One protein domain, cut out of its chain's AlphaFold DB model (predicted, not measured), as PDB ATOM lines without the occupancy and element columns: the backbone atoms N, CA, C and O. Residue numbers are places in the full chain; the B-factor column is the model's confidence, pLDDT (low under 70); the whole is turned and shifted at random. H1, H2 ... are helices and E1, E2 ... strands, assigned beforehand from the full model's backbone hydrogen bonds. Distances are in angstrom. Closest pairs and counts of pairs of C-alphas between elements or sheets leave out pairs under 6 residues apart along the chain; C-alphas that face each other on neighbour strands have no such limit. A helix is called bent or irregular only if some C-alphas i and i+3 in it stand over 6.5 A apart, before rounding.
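AT A GLANCE: This is residues 38 to 127 of the 285 residues of the protein "Curli production assembly/transport component CsgE" of Rhodohalobacter sp. SW132 (UniProt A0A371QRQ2). With little regular structure, helix H2 lies in the middle of a compact, loop-rich body; H1 packs on it, strand ribbon E1 E2 covers one side, and H3 and H4 sit toward one end. Of 90 printed residues, 35 are in named elements, mostly helix, ordered E1 H1 H2 E2 H3 H4; the sheet is antiparallel. The radius of gyration of the C-alphas is 12.3 A, the spans 32 by 28 by 21 A.

HOW THE PARTS SIT: E1, residues 38 to 40, and E2, residues 82 to 85, are antiparallel; N 39 and O 83, 2.8 A apart, are within hydrogen-bond range. H1, residues 47 to 53, touches H2, residues 57 to 66, at a steep tilt of 58 degrees, opposite ways; their closest C-alphas, Ser 51 and Tyr 57, are 4.9 A apart. H2 is irregular, C-alphas 58 and 61 being 7.0 A apart. H3, residues 87 to 91, and H4, residues 99 to 104, are close but not clearly touching; their closest C-alphas, Asn 88 and Val 102, are 6.1 A apart. Every O i to N i+4 pair is within hydrogen-bond range in H1, H3 and H4, and 4 of 6 in H2.

IN THESE COORDINATES: E1, 6.6 A long, begins at C-alpha 38 (92.799, 114.825, 74.154). H1 and E2 measure 9.8 A each, H2 15.5 A, H3 6.1 A. H4, 8.7 A, ends at C-alpha 104 (93.141, 98.947, 88.591).

THE WHOLE: The farthest C-alphas, Asn 72 and Glu 96, are 33.3 A apart. The printed part has no cut. H2 to E2 is a long link. No printed residue is under 70 in pLDDT.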
ATOM      1  N   ILE A  38      93.256 113.484  73.780       96.38
ATOM      2  CA  ILE A  38      92.799 114.825  74.154       96.38
ATOM      3  C   ILE A  38      91.295 114.952  73.896       96.38
ATOM      4  O   ILE A  38      90.840 114.870  72.755       96.38
ATOM      5  N   TYR A  39      90.532 115.186  74.960       97.56
ATOM      6  CA  TYR A  39      89.110 115.508  74.920       97.56
ATOM      7  C   TYR A  39      88.905 117.017  75.096       97.56
ATOM      8  O   TYR A  39      89.472 117.626  76.002       97.56
ATOM      9  N   GLU A  40      88.077 117.617  74.239       98.19
ATOM     10  CA  GLU A  40      87.640 119.009  74.368       98.19
ATOM     11  C   GLU A  40      86.294 119.064  75.105       98.19
ATOM     12  O   GLU A  40      85.296 118.496  74.650       98.19
ATOM     13  N   VAL A  41      86.288 119.739  76.254       98.31
ATOM     14  CA  VAL A  41      85.133 119.903  77.145       98.31
ATOM     15  C   VAL A  41      84.026 120.707  76.458       98.31
ATOM     16  O   VAL A  41      84.282 121.751  75.857       98.31
ATOM     17  N   LYS A  42      82.780 120.238  76.562       98.25
ATOM     18  CA  LYS A  42      81.596 120.829  75.916       98.25
ATOM     19  C   LYS A  42      80.725 121.596  76.915       98.25
ATOM     20  O   LYS A  42      80.930 121.553  78.125       98.25
ATOM     21  N   GLU A  43      79.732 122.326  76.410       97.69
ATOM     22  CA  GLU A  43      78.757 123.014  77.263       97.69
ATOM     23  C   GLU A  43      77.896 122.007  78.044       97.69
ATOM     24  O   GLU A  43      77.213 121.174  77.453       97.69
ATOM     25  N   GLY A  44      77.938 122.092  79.378       96.19
ATOM     26  CA  GLY A  44      77.232 121.183  80.291       96.19
ATOM     27  C   GLY A  44      78.031 119.950  80.737       96.19
ATOM     28  O   GLY A  44      77.567 119.232  81.624       96.19
ATOM     29  N   ASP A  45      79.224 119.720  80.181       98.31
ATOM     30  CA  ASP A  45      80.091 118.609  80.583       98.31
ATOM     31  C   ASP A  45      80.560 118.736  82.046       98.31
ATOM     32  O   ASP A  45      80.789 119.821  82.582       98.31
ATOM     33  N   ASN A  46      80.779 117.583  82.675       97.75
ATOM     34  CA  ASN A  46      81.490 117.427  83.941       97.75
ATOM     35  C   ASN A  46      82.255 116.090  83.909       97.75
ATOM     36  O   ASN A  46      81.941 115.224  83.089       97.75
ATOM     37  N   LEU A  47      83.241 115.890  84.793       97.56
ATOM     38  CA  LEU A  47      84.093 114.694  84.721       97.56
ATOM     39  C   LEU A  47      83.327 113.368  84.867       97.56
ATOM     40  O   LEU A  47      83.757 112.384  84.272       97.56
ATOM     41  N   TYR A  48      82.200 113.311  85.587       97.06
ATOM     42  CA  TYR A  48      81.409 112.079  85.712       97.06
ATOM     43  C   TYR A  48      80.729 111.697  84.392       97.06
ATOM     44  O   TYR A  48      80.815 110.541  83.983       97.06
ATOM     45  N   GLU A  49      80.110 112.656  83.698       97.81
ATOM     46  CA  GLU A  49      79.455 112.408  82.403       97.81
ATOM     47  C   GLU A  49      80.473 112.152  81.280       97.81
ATOM     48  O   GLU A  49      80.265 111.263  80.453       97.81
ATOM     49  N   ILE A  50      81.629 112.832  81.294       97.88
ATOM     50  CA  ILE A  50      82.753 112.506  80.395       97.88
ATOM     51  C   ILE A  50      83.213 111.059  80.643       97.88
ATOM     52  O   ILE A  50      83.356 110.282  79.702       97.88
ATOM     53  N   SER A  51      83.373 110.653  81.904       97.62
ATOM     54  CA  SER A  51      83.770 109.281  82.263       97.62
ATOM     55  C   SER A  51      82.734 108.238  81.830       97.62
ATOM     56  O   SER A  51      83.090 107.170  81.336       97.62
ATOM     57  N   ALA A  52      81.442 108.559  81.948       97.12
ATOM     58  CA  ALA A  52      80.349 107.721  81.461       97.12
ATOM     59  C   ALA A  52      80.309 107.615  79.928       97.12
ATOM     60  O   ALA A  52      79.975 106.551  79.406       97.12
ATOM     61  N   HIS A  53      80.708 108.665  79.199       96.19
ATOM     62  CA  HIS A  53      80.903 108.606  77.748       96.19
ATOM     63  C   HIS A  53      82.032 107.635  77.364       96.19
ATOM     64  O   HIS A  53      81.868 106.845  76.437       96.19
ATOM     65  N   TYR A  54      83.113 107.598  78.152       95.81
ATOM     66  CA  TYR A  54      84.143 106.548  78.109       95.81
ATOM     67  C   TYR A  54      83.733 105.255  78.850       95.81
ATOM     68  O   TYR A  54      84.572 104.446  79.229       95.81
ATOM     69  N   GLY A  55      82.432 105.017  79.040       94.88
ATOM     70  CA  GLY A  55      81.867 103.733  79.458       94.88
ATOM     71  C   GLY A  55      81.779 103.471  80.964       94.88
ATOM     72  O   GLY A  55      81.154 102.480  81.346       94.88
ATOM     73  N   SER A  56      82.332 104.321  81.838       95.56
ATOM     74  CA  SER A  56      82.146 104.177  83.290       95.56
ATOM     75  C   SER A  56      82.314 105.479  84.059       95.56
ATOM     76  O   SER A  56      83.400 106.050  84.095       95.56
ATOM     77  N   TYR A  57      81.281 105.872  84.811       96.44
ATOM     78  CA  TYR A  57      81.343 106.972  85.783       96.44
ATOM     79  C   TYR A  57      82.546 106.875  86.741       96.44
ATOM     80  O   TYR A  57      83.001 107.898  87.238       96.44
ATOM     81  N   LEU A  58      83.070 105.670  87.009       95.31
ATOM     82  CA  LEU A  58      84.181 105.437  87.941       95.31
ATOM     83  C   LEU A  58      85.549 105.937  87.439       95.31
ATOM     84  O   LEU A  58      86.452 106.091  88.258       95.31
ATOM     85  N   PHE A  59      85.704 106.223  86.141       96.88
ATOM     86  CA  PHE A  59      86.958 106.732  85.566       96.88
ATOM     87  C   PHE A  59      87.257 108.207  85.908       96.88
ATOM     88  O   PHE A  59      88.336 108.708  85.586       96.88
ATOM     89  N   TRP A  60      86.344 108.906  86.595       97.25
ATOM     90  CA  TRP A  60      86.465 110.343  86.868       97.25
ATOM     91  C   TRP A  60      87.673 110.695  87.748       97.25
ATOM     92  O   TRP A  60      88.349 111.686  87.481       97.25
ATOM     93  N   GLU A  61      87.992 109.864  88.751       95.88
ATOM     94  CA  GLU A  61      89.190 110.051  89.579       95.88
ATOM     95  C   GLU A  61      90.464 109.862  88.751       95.88
ATOM     96  O   GLU A  61      91.442 110.576  88.949       95.88
ATOM     97  N   SER A  62      90.448 108.928  87.797       95.56
ATOM     98  CA  SER A  62      91.578 108.641  86.913       95.56
ATOM     99  C   SER A  62      91.834 109.812  85.961       95.56
ATOM    100  O   SER A  62      92.963 110.280  85.842       95.56
ATOM    101  N   ILE A  63      90.776 110.345  85.340       97.19
ATOM    102  CA  ILE A  63      90.848 111.537  84.481       97.19
ATOM    103  C   ILE A  63      91.261 112.769  85.303       97.19
ATOM    104  O   ILE A  63      92.065 113.570  84.828       97.19
ATOM    105  N   TYR A  64      90.804 112.914  86.553       97.50
ATOM    106  CA  TYR A  64      91.287 113.978  87.440       97.50
ATOM    107  C   TYR A  64      92.792 113.844  87.734       97.50
ATOM    108  O   TYR A  64      93.535 114.803  87.524       97.50
ATOM    109  N   VAL A  65      93.261 112.662  88.153       95.50
ATOM    110  CA  VAL A  65      94.688 112.381  88.412       95.50
ATOM    111  C   VAL A  65      95.548 112.680  87.182       95.50
ATOM    112  O   VAL A  65      96.591 113.319  87.311       95.50
ATOM    113  N   ALA A  66      95.087 112.296  85.989       95.75
ATOM    114  CA  ALA A  66      95.776 112.552  84.726       95.75
ATOM    115  C   ALA A  66      95.880 114.035  84.343       95.75
ATOM    116  O   ALA A  66      96.681 114.362  83.471       95.75
ATOM    117  N   ASN A  67      95.115 114.934  84.974       97.38
ATOM    118  CA  ASN A  67      95.018 116.354  84.612       97.38
ATOM    119  C   ASN A  67      95.185 117.319  85.795       97.38
ATOM    120  O   ASN A  67      94.827 118.489  85.679       97.38
ATOM    121  N   ALA A  68      95.685 116.880  86.952       96.38
ATOM    122  CA  ALA A  68      95.730 117.738  88.140       96.38
ATOM    123  C   ALA A  68      96.689 118.947  88.017       96.38
ATOM    124  O   ALA A  68      96.540 119.928  88.741       96.38
ATOM    125  N   ASP A  69      97.625 118.919  87.065       95.81
ATOM    126  CA  ASP A  69      98.429 120.064  86.608       95.81
ATOM    127  C   ASP A  69      97.589 121.219  86.034       95.81
ATOM    128  O   ASP A  69      97.971 122.381  86.189       95.81
ATOM    129  N   ILE A  70      96.451 120.915  85.401       95.88
ATOM    130  CA  ILE A  70      95.529 121.898  84.806       95.88
ATOM    131  C   ILE A  70      94.176 121.992  85.541       95.88
ATOM    132  O   ILE A  70      93.496 123.016  85.449       95.88
ATOM    133  N   LEU A  71      93.793 120.971  86.315       96.50
ATOM    134  CA  LEU A  71      92.559 120.898  87.102       96.50
ATOM    135  C   LEU A  71      92.834 121.146  88.589       96.50
ATOM    136  O   LEU A  71      93.056 120.227  89.374       96.50
ATOM    137  N   ASN A  72      92.749 122.411  89.003       92.69
ATOM    138  CA  ASN A  72      92.854 122.786  90.419       92.69
ATOM    139  C   ASN A  72      91.622 122.357  91.250       92.69
ATOM    140  O   ASN A  72      91.724 122.210  92.471       92.69
ATOM    141  N   ASP A  73      90.475 122.148  90.597       95.50
ATOM    142  CA  ASP A  73      89.259 121.553  91.160       95.50
ATOM    143  C   ASP A  73      88.559 120.728  90.054       95.50
ATOM    144  O   ASP A  73      88.228 121.298  89.012       95.50
ATOM    145  N   PRO A  74      88.333 119.410  90.223       95.62
ATOM    146  CA  PRO A  74      87.699 118.567  89.203       95.62
ATOM    147  C   PRO A  74      86.231 118.917  88.924       95.62
ATOM    148  O   PRO A  74      85.679 118.479  87.918       95.62
ATOM    149  N   ASN A  75      85.591 119.707  89.792       95.75
ATOM    150  CA  ASN A  75      84.216 120.172  89.609       95.75
ATOM    151  C   ASN A  75      84.141 121.463  88.770       95.75
ATOM    152  O   ASN A  75      83.043 121.957  88.515       95.75
ATOM    153  N   LEU A  76      85.286 122.029  88.365       96.00
ATOM    154  CA  LEU A  76      85.388 123.301  87.651       96.00
ATOM    155  C   LEU A  76      86.169 123.132  86.338       96.00
ATOM    156  O   LEU A  76      87.343 123.489  86.237       96.00
ATOM    157  N   ILE A  77      85.481 122.591  85.330       97.62
ATOM    158  CA  ILE A  77      85.945 122.529  83.937       97.62
ATOM    159  C   ILE A  77      85.150 123.511  83.065       97.62
ATOM    160  O   ILE A  77      84.011 123.853  83.391       97.62
ATOM    161  N   PHE A  78      85.743 123.975  81.963       97.00
ATOM    162  CA  PHE A  78      85.154 125.002  81.093       97.00
ATOM    163  C   PHE A  78      85.020 124.528  79.637       97.00
ATOM    164  O   PHE A  78      85.908 123.830  79.154       97.00
ATOM    165  N   PRO A  79      83.974 124.933  78.890       98.31
ATOM    166  CA  PRO A  79      83.861 124.606  77.469       98.31
ATOM    167  C   PRO A  79      85.072 125.093  76.656       98.31
ATOM    168  O   PRO A  79      85.552 126.210  76.861       98.31
ATOM    169  N   GLY A  80      85.571 124.255  75.745       97.69
ATOM    170  CA  GLY A  80      86.809 124.479  74.988       97.69
ATOM    171  C   GLY A  80      88.099 124.146  75.754       97.69
ATOM    172  O   GLY A  80      89.188 124.236  75.187       97.69
ATOM    173  N   GLN A  81      88.020 123.752  77.031       97.88
ATOM    174  CA  GLN A  81      89.176 123.253  77.774       97.88
ATOM    175  C   GLN A  81      89.574 121.867  77.259       97.88
ATOM    176  O   GLN A  81      88.731 120.989  77.096       97.88
ATOM    177  N   GLN A  82      90.870 121.659  77.036       97.94
ATOM    178  CA  GLN A  82      91.421 120.365  76.648       97.94
ATOM    179  C   GLN A  82      91.889 119.597  77.887       97.94
ATOM    180  O   GLN A  82      92.604 120.155  78.722       97.94
ATOM    181  N   ILE A  83      91.488 118.330  78.000       97.75
ATOM    182  CA  ILE A  83      91.901 117.403  79.064       97.75
ATOM    183  C   ILE A  83      92.356 116.068  78.465       97.75
ATOM    184  O   ILE A  83      91.848 115.631  77.432       97.75
ATOM    185  N   ARG A  84      93.310 115.407  79.118       96.94
ATOM    186  CA  ARG A  84      93.793 114.063  78.787       96.94
ATOM    187  C   ARG A  84      92.819 113.000  79.292       96.94
ATOM    188  O   ARG A  84      92.438 113.005  80.461       96.94
ATOM    189  N   ILE A  85      92.444 112.069  78.431       96.69
ATOM    190  CA  ILE A  85      91.747 110.835  78.780       96.69
ATOM    191  C   ILE A  85      92.794 109.719  78.704       96.69
ATOM    192  O   ILE A  85      93.327 109.500  77.610       96.69
ATOM    193  N   PRO A  86      93.108 109.037  79.824       95.00
ATOM    194  CA  PRO A  86      94.158 108.027  79.850       95.00
ATOM    195  C   PRO A  86      93.969 106.959  78.775       95.00
ATOM    196  O   PRO A  86      92.844 106.483  78.594       95.00
ATOM    197  N   TYR A  87      95.042 106.566  78.083       92.62
ATOM    198  CA  TYR A  87      94.971 105.643  76.935       92.62
ATOM    199  C   TYR A  87      94.105 104.392  77.201       92.62
ATOM    200  O   TYR A  87      93.219 104.079  76.403       92.62
ATOM    201  N   ASN A  88      94.265 103.730  78.354       92.56
ATOM    202  CA  ASN A  88      93.460 102.548  78.692       92.56
ATOM    203  C   ASN A  88      91.966 102.886  78.827       92.56
ATOM    204  O   ASN A  88      91.128 102.139  78.336       92.56
ATOM    205  N   ILE A  89      91.606 104.032  79.409       94.94
ATOM    206  CA  ILE A  89      90.205 104.488  79.506       94.94
ATOM    207  C   ILE A  89      89.633 104.829  78.123       94.94
ATOM    208  O   ILE A  89      88.471 104.534  77.849       94.94
ATOM    209  N   ALA A  90      90.442 105.406  77.234       94.25
ATOM    210  CA  ALA A  90      90.011 105.746  75.882       94.25
ATOM    211  C   ALA A  90      89.798 104.514  74.977       94.25
ATOM    212  O   ALA A  90      88.902 104.537  74.130       94.25
ATOM    213  N   TYR A  91      90.592 103.447  75.152       91.88
ATOM    214  CA  TYR A  91      90.677 102.339  74.189       91.88
ATOM    215  C   TYR A  91      90.366 100.933  74.727       91.88
ATOM    216  O   TYR A  91      90.360  99.997  73.930       91.88
ATOM    217  N   TYR A  92      90.036 100.735  76.012       91.06
ATOM    218  CA  TYR A  92      89.822  99.384  76.576       91.06
ATOM    219  C   TYR A  92      88.852  98.495  75.783       91.06
ATOM    220  O   TYR A  92      89.112  97.309  75.611       91.06
ATOM    221  N   GLN A  93      87.771  99.074  75.247       91.06
ATOM    222  CA  GLN A  93      86.777  98.355  74.439       91.06
ATOM    223  C   GLN A  93      87.324  97.881  73.083       91.06
ATOM    224  O   GLN A  93      86.819  96.908  72.532       91.06
ATOM    225  N   GLN A  94      88.325  98.576  72.534       90.25
ATOM    226  CA  GLN A  94      88.997  98.220  71.277       90.25
ATOM    227  C   GLN A  94      90.142  97.228  71.523       90.25
ATOM    228  O   GLN A  94      90.395  96.369  70.687       90.25
ATOM    229  N   ASN A  95      90.775  97.316  72.697       88.81
ATOM    230  CA  ASN A  95      91.880  96.455  73.133       88.81
ATOM    231  C   ASN A  95      91.391  95.197  73.897       88.81
ATOM    232  O   ASN A  95      92.190  94.533  74.550       88.81
ATOM    233  N   GLU A  96      90.084  94.905  73.859       90.56
ATOM    234  CA  GLU A  96      89.397  93.775  74.522       90.56
ATOM    235  C   GLU A  96      89.645  93.631  76.048       90.56
ATOM    236  O   GLU A  96      89.424  92.568  76.628       90.56
ATOM    237  N   LEU A  97      90.048  94.712  76.729       88.62
ATOM    238  CA  LEU A  97      90.334  94.724  78.172       88.62
ATOM    239  C   LEU A  97      89.044  94.805  79.005       88.62
ATOM    240  O   LEU A  97      88.083  95.479  78.618       88.62
ATOM    241  N   ALA A  98      89.021  94.199  80.197       91.38
ATOM    242  CA  ALA A  98      87.875  94.334  81.090       91.38
ATOM    243  C   ALA A  98      87.928  95.650  81.888       91.38
ATOM    244  O   ALA A  98      88.985  96.152  82.264       91.38
ATOM    245  N   MET A  99      86.752  96.212  82.196       91.25
ATOM    246  CA  MET A  99      86.632  97.470  82.953       91.25
ATOM    247  C   MET A  99      87.265  97.388  84.355       91.25
ATOM    248  O   MET A  99      87.719  98.404  84.873       91.25
ATOM    249  N   SER A 100      87.316  96.196  84.962       90.06
ATOM    250  CA  SER A 100      88.067  95.917  86.196       90.06
ATOM    251  C   SER A 100      89.535  96.310  86.062       90.06
ATOM    252  O   SER A 100      90.052  97.086  86.857       90.06
ATOM    253  N   ASP A 101      90.166  95.825  85.002       90.12
ATOM    254  CA  ASP A 101      91.605  95.874  84.777       90.12
ATOM    255  C   ASP A 101      92.035  97.320  84.490       90.12
ATOM    256  O   ASP A 101      93.063  97.788  84.972       90.12
ATOM    257  N   VAL A 102      91.182  98.069  83.782       91.06
ATOM    258  CA  VAL A 102      91.324  99.516  83.555       91.06
ATOM    259  C   VAL A 102      91.127 100.309  84.848       91.06
ATOM    260  O   VAL A 102      91.796 101.311  85.062       91.06
ATOM    261  N   LEU A 103      90.218  99.891  85.732       89.81
ATOM    262  CA  LEU A 103      89.998 100.556  87.021       89.81
ATOM    263  C   LEU A 103      91.125 100.306  88.036       89.81
ATOM    264  O   LEU A 103      91.241 101.080  88.992       89.81
ATOM    265  N   GLU A 104      91.925  99.257  87.832       86.94
ATOM    266  CA  GLU A 104      93.141  98.947  88.591       86.94
ATOM    267  C   GLU A 104      94.397  99.573  87.953       86.94
ATOM    268  O   GLU A 104      95.231 100.119  88.676       86.94
ATOM    269  N   ASN A 105      94.504  99.583  86.617       86.12
ATOM    270  CA  ASN A 105      95.628 100.161  85.870       86.12
ATOM    271  C   ASN A 105      95.166 101.057  84.689       86.12
ATOM    272  O   ASN A 105      95.292 100.675  83.521       86.12
ATOM    273  N   PRO A 106      94.630 102.267  84.949       89.12
ATOM    274  CA  PRO A 106      94.113 103.160  83.901       89.12
ATOM    275  C   PRO A 106      95.205 103.938  83.157       89.12
ATOM    276  O   PRO A 106      94.925 104.533  82.119       89.12
ATOM    277  N   PHE A 107      96.422 103.982  83.701       89.94
ATOM    278  CA  PHE A 107      97.521 104.805  83.208       89.94
ATOM    279  C   PHE A 107      98.594 103.922  82.580       89.94
ATOM    280  O   PHE A 107      99.015 102.948  83.199       89.94
ATOM    281  N   CYS A 108      99.066 104.289  81.391       85.62
ATOM    282  CA  CYS A 108     100.147 103.557  80.732       85.62
ATOM    283  C   CYS A 108     101.535 103.902  81.261       85.62
ATOM    284  O   CYS A 108     102.420 103.057  81.231       85.62
ATOM    285  N   LYS A 109     101.703 105.128  81.763       87.56
ATOM    286  CA  LYS A 109     102.984 105.659  82.206       87.56
ATOM    287  C   LYS A 109     102.782 106.476  83.471       87.56
ATOM    288  O   LYS A 109     102.119 107.514  83.455       87.56
ATOM    289  N   LEU A 110     103.267 105.969  84.599       90.44
ATOM    290  CA  LEU A 110     103.071 106.595  85.909       90.44
ATOM    291  C   LEU A 110     104.150 107.667  86.141       90.44
ATOM    292  O   LEU A 110     103.885 108.696  86.762       90.44
ATOM    293  N   SER A 111     105.337 107.484  85.561       90.50
ATOM    294  CA  SER A 111     106.477 108.407  85.567       90.50
ATOM    295  C   SER A 111     106.152 109.835  85.102       90.50
ATOM    296  O   SER A 111     106.833 110.767  85.544       90.50
ATOM    297  N   GLU A 112     105.097 110.037  84.309       90.31
ATOM    298  CA  GLU A 112     104.690 111.343  83.760       90.31
ATOM    299  C   GLU A 112     103.502 112.015  84.485       90.31
ATOM    300  O   GLU A 112     103.212 113.186  84.229       90.31
ATOM    301  N   LEU A 113     102.823 111.341  85.424       91.62
ATOM    302  CA  LEU A 113     101.599 111.875  86.043       91.62
ATOM    303  C   LEU A 113     101.847 113.021  87.058       91.62
ATOM    304  O   LEU A 113     102.804 112.979  87.842       91.62
ATOM    305  N   PRO A 114     100.947 114.029  87.132       93.31
ATOM    306  CA  PRO A 114     101.115 115.235  87.954       93.31
ATOM    307  C   PRO A 114     100.730 115.036  89.437       93.31
ATOM    308  O   PRO A 114      99.941 115.795  90.005       93.31
ATOM    309  N   TYR A 115     101.286 114.016  90.102       89.31
ATOM    310  CA  TYR A 115     100.905 113.616  91.473       89.31
ATOM    311  C   TYR A 115     100.932 114.733  92.511       89.31
ATOM    312  O   TYR A 115     100.079 114.773  93.392       89.31
ATOM    313  N   ARG A 116     101.903 115.647  92.413       89.88
ATOM    314  CA  ARG A 116     102.106 116.734  93.388       89.88
ATOM    315  C   ARG A 116     101.025 117.811  93.313       89.88
ATOM    316  O   ARG A 116     100.956 118.665  94.193       89.88
ATOM    317  N   GLN A 117     100.212 117.776  92.263       94.38
ATOM    318  CA  GLN A 117      99.085 118.660  92.027       94.38
ATOM    319  C   GLN A 117      97.741 117.970  92.335       94.38
ATOM    320  O   GLN A 117      96.738 118.657  92.549       94.38
ATOM    321  N   VAL A 118      97.710 116.631  92.421       94.19
ATOM    322  CA  VAL A 118      96.523 115.876  92.846       94.19
ATOM    323  C   VAL A 118      96.254 116.131  94.331       94.19
ATOM    324  O   VAL A 118      97.154 116.086  95.166       94.19
ATOM    325  N   GLN A 119      94.995 116.383  94.682       93.38
ATOM    326  CA  GLN A 119      94.592 116.709  96.049       93.38
ATOM    327  C   GLN A 119      93.766 115.564  96.647       93.38
ATOM    328  O   GLN A 119      92.671 115.280  96.163       93.38
ATOM    329  N   ASN A 120      94.222 114.969  97.759       92.69
ATOM    330  CA  ASN A 120      93.554 113.836  98.433       92.69
ATOM    331  C   ASN A 120      92.057 114.046  98.733       92.69
ATOM    332  O   ASN A 120      91.325 113.076  98.863       92.69
ATOM    333  N   ARG A 121      91.581 115.295  98.842       93.94
ATOM    334  CA  ARG A 121      90.157 115.617  99.065       93.94
ATOM    335  C   ARG A 121      89.228 115.267  97.892       93.94
ATOM    336  O   ARG A 121      88.017 115.310  98.069       93.94
ATOM    337  N   PHE A 122      89.785 114.978  96.715       93.81
ATOM    338  CA  PHE A 122      89.054 114.701  95.475       93.81
ATOM    339  C   PHE A 122      89.254 113.270  94.947       93.81
ATOM    340  O   PHE A 122      88.855 112.980  93.826       93.81
ATOM    341  N   ILE A 123      89.873 112.384  95.727       92.56
ATOM    342  CA  ILE A 123      90.121 110.988  95.352       92.56
ATOM    343  C   ILE A 123      89.772 110.062  96.516       92.56
ATOM    344  O   ILE A 123      89.929 110.418  97.684       92.56
ATOM    345  N   THR A 124      89.289 108.868  96.196       91.62
ATOM    346  CA  THR A 124      88.905 107.822  97.154       91.62
ATOM    347  C   THR A 124      89.425 106.442  96.755       91.62
ATOM    348  O   THR A 124      89.567 105.574  97.615       91.62
ATOM    349  N   ARG A 125      89.742 106.239  95.470       88.25
ATOM    350  CA  ARG A 125      90.243 104.981  94.901       88.25
ATOM    351  C   ARG A 125      91.769 104.886  94.901       88.25
ATOM    352  O   ARG A 125      92.297 103.779  94.873       88.25
ATOM    353  N   TYR A 126      92.466 106.023  94.922       85.88
ATOM    354  CA  TYR A 126      93.920 106.097  94.760       85.88
ATOM    355  C   TYR A 126      94.651 106.518  96.038       85.88
ATOM    356  O   TYR A 126      94.348 107.548  96.637       85.88
ATOM    357  N   ASP A 127      95.688 105.759  96.394       89.62
ATOM    358  CA  ASP A 127      96.726 106.190  97.329       89.62
ATOM    359  C   ASP A 127      97.851 106.892  96.544       89.62
ATOM    360  O   ASP A 127      98.586 106.261  95.782       89.62
TER     361      ASP A 127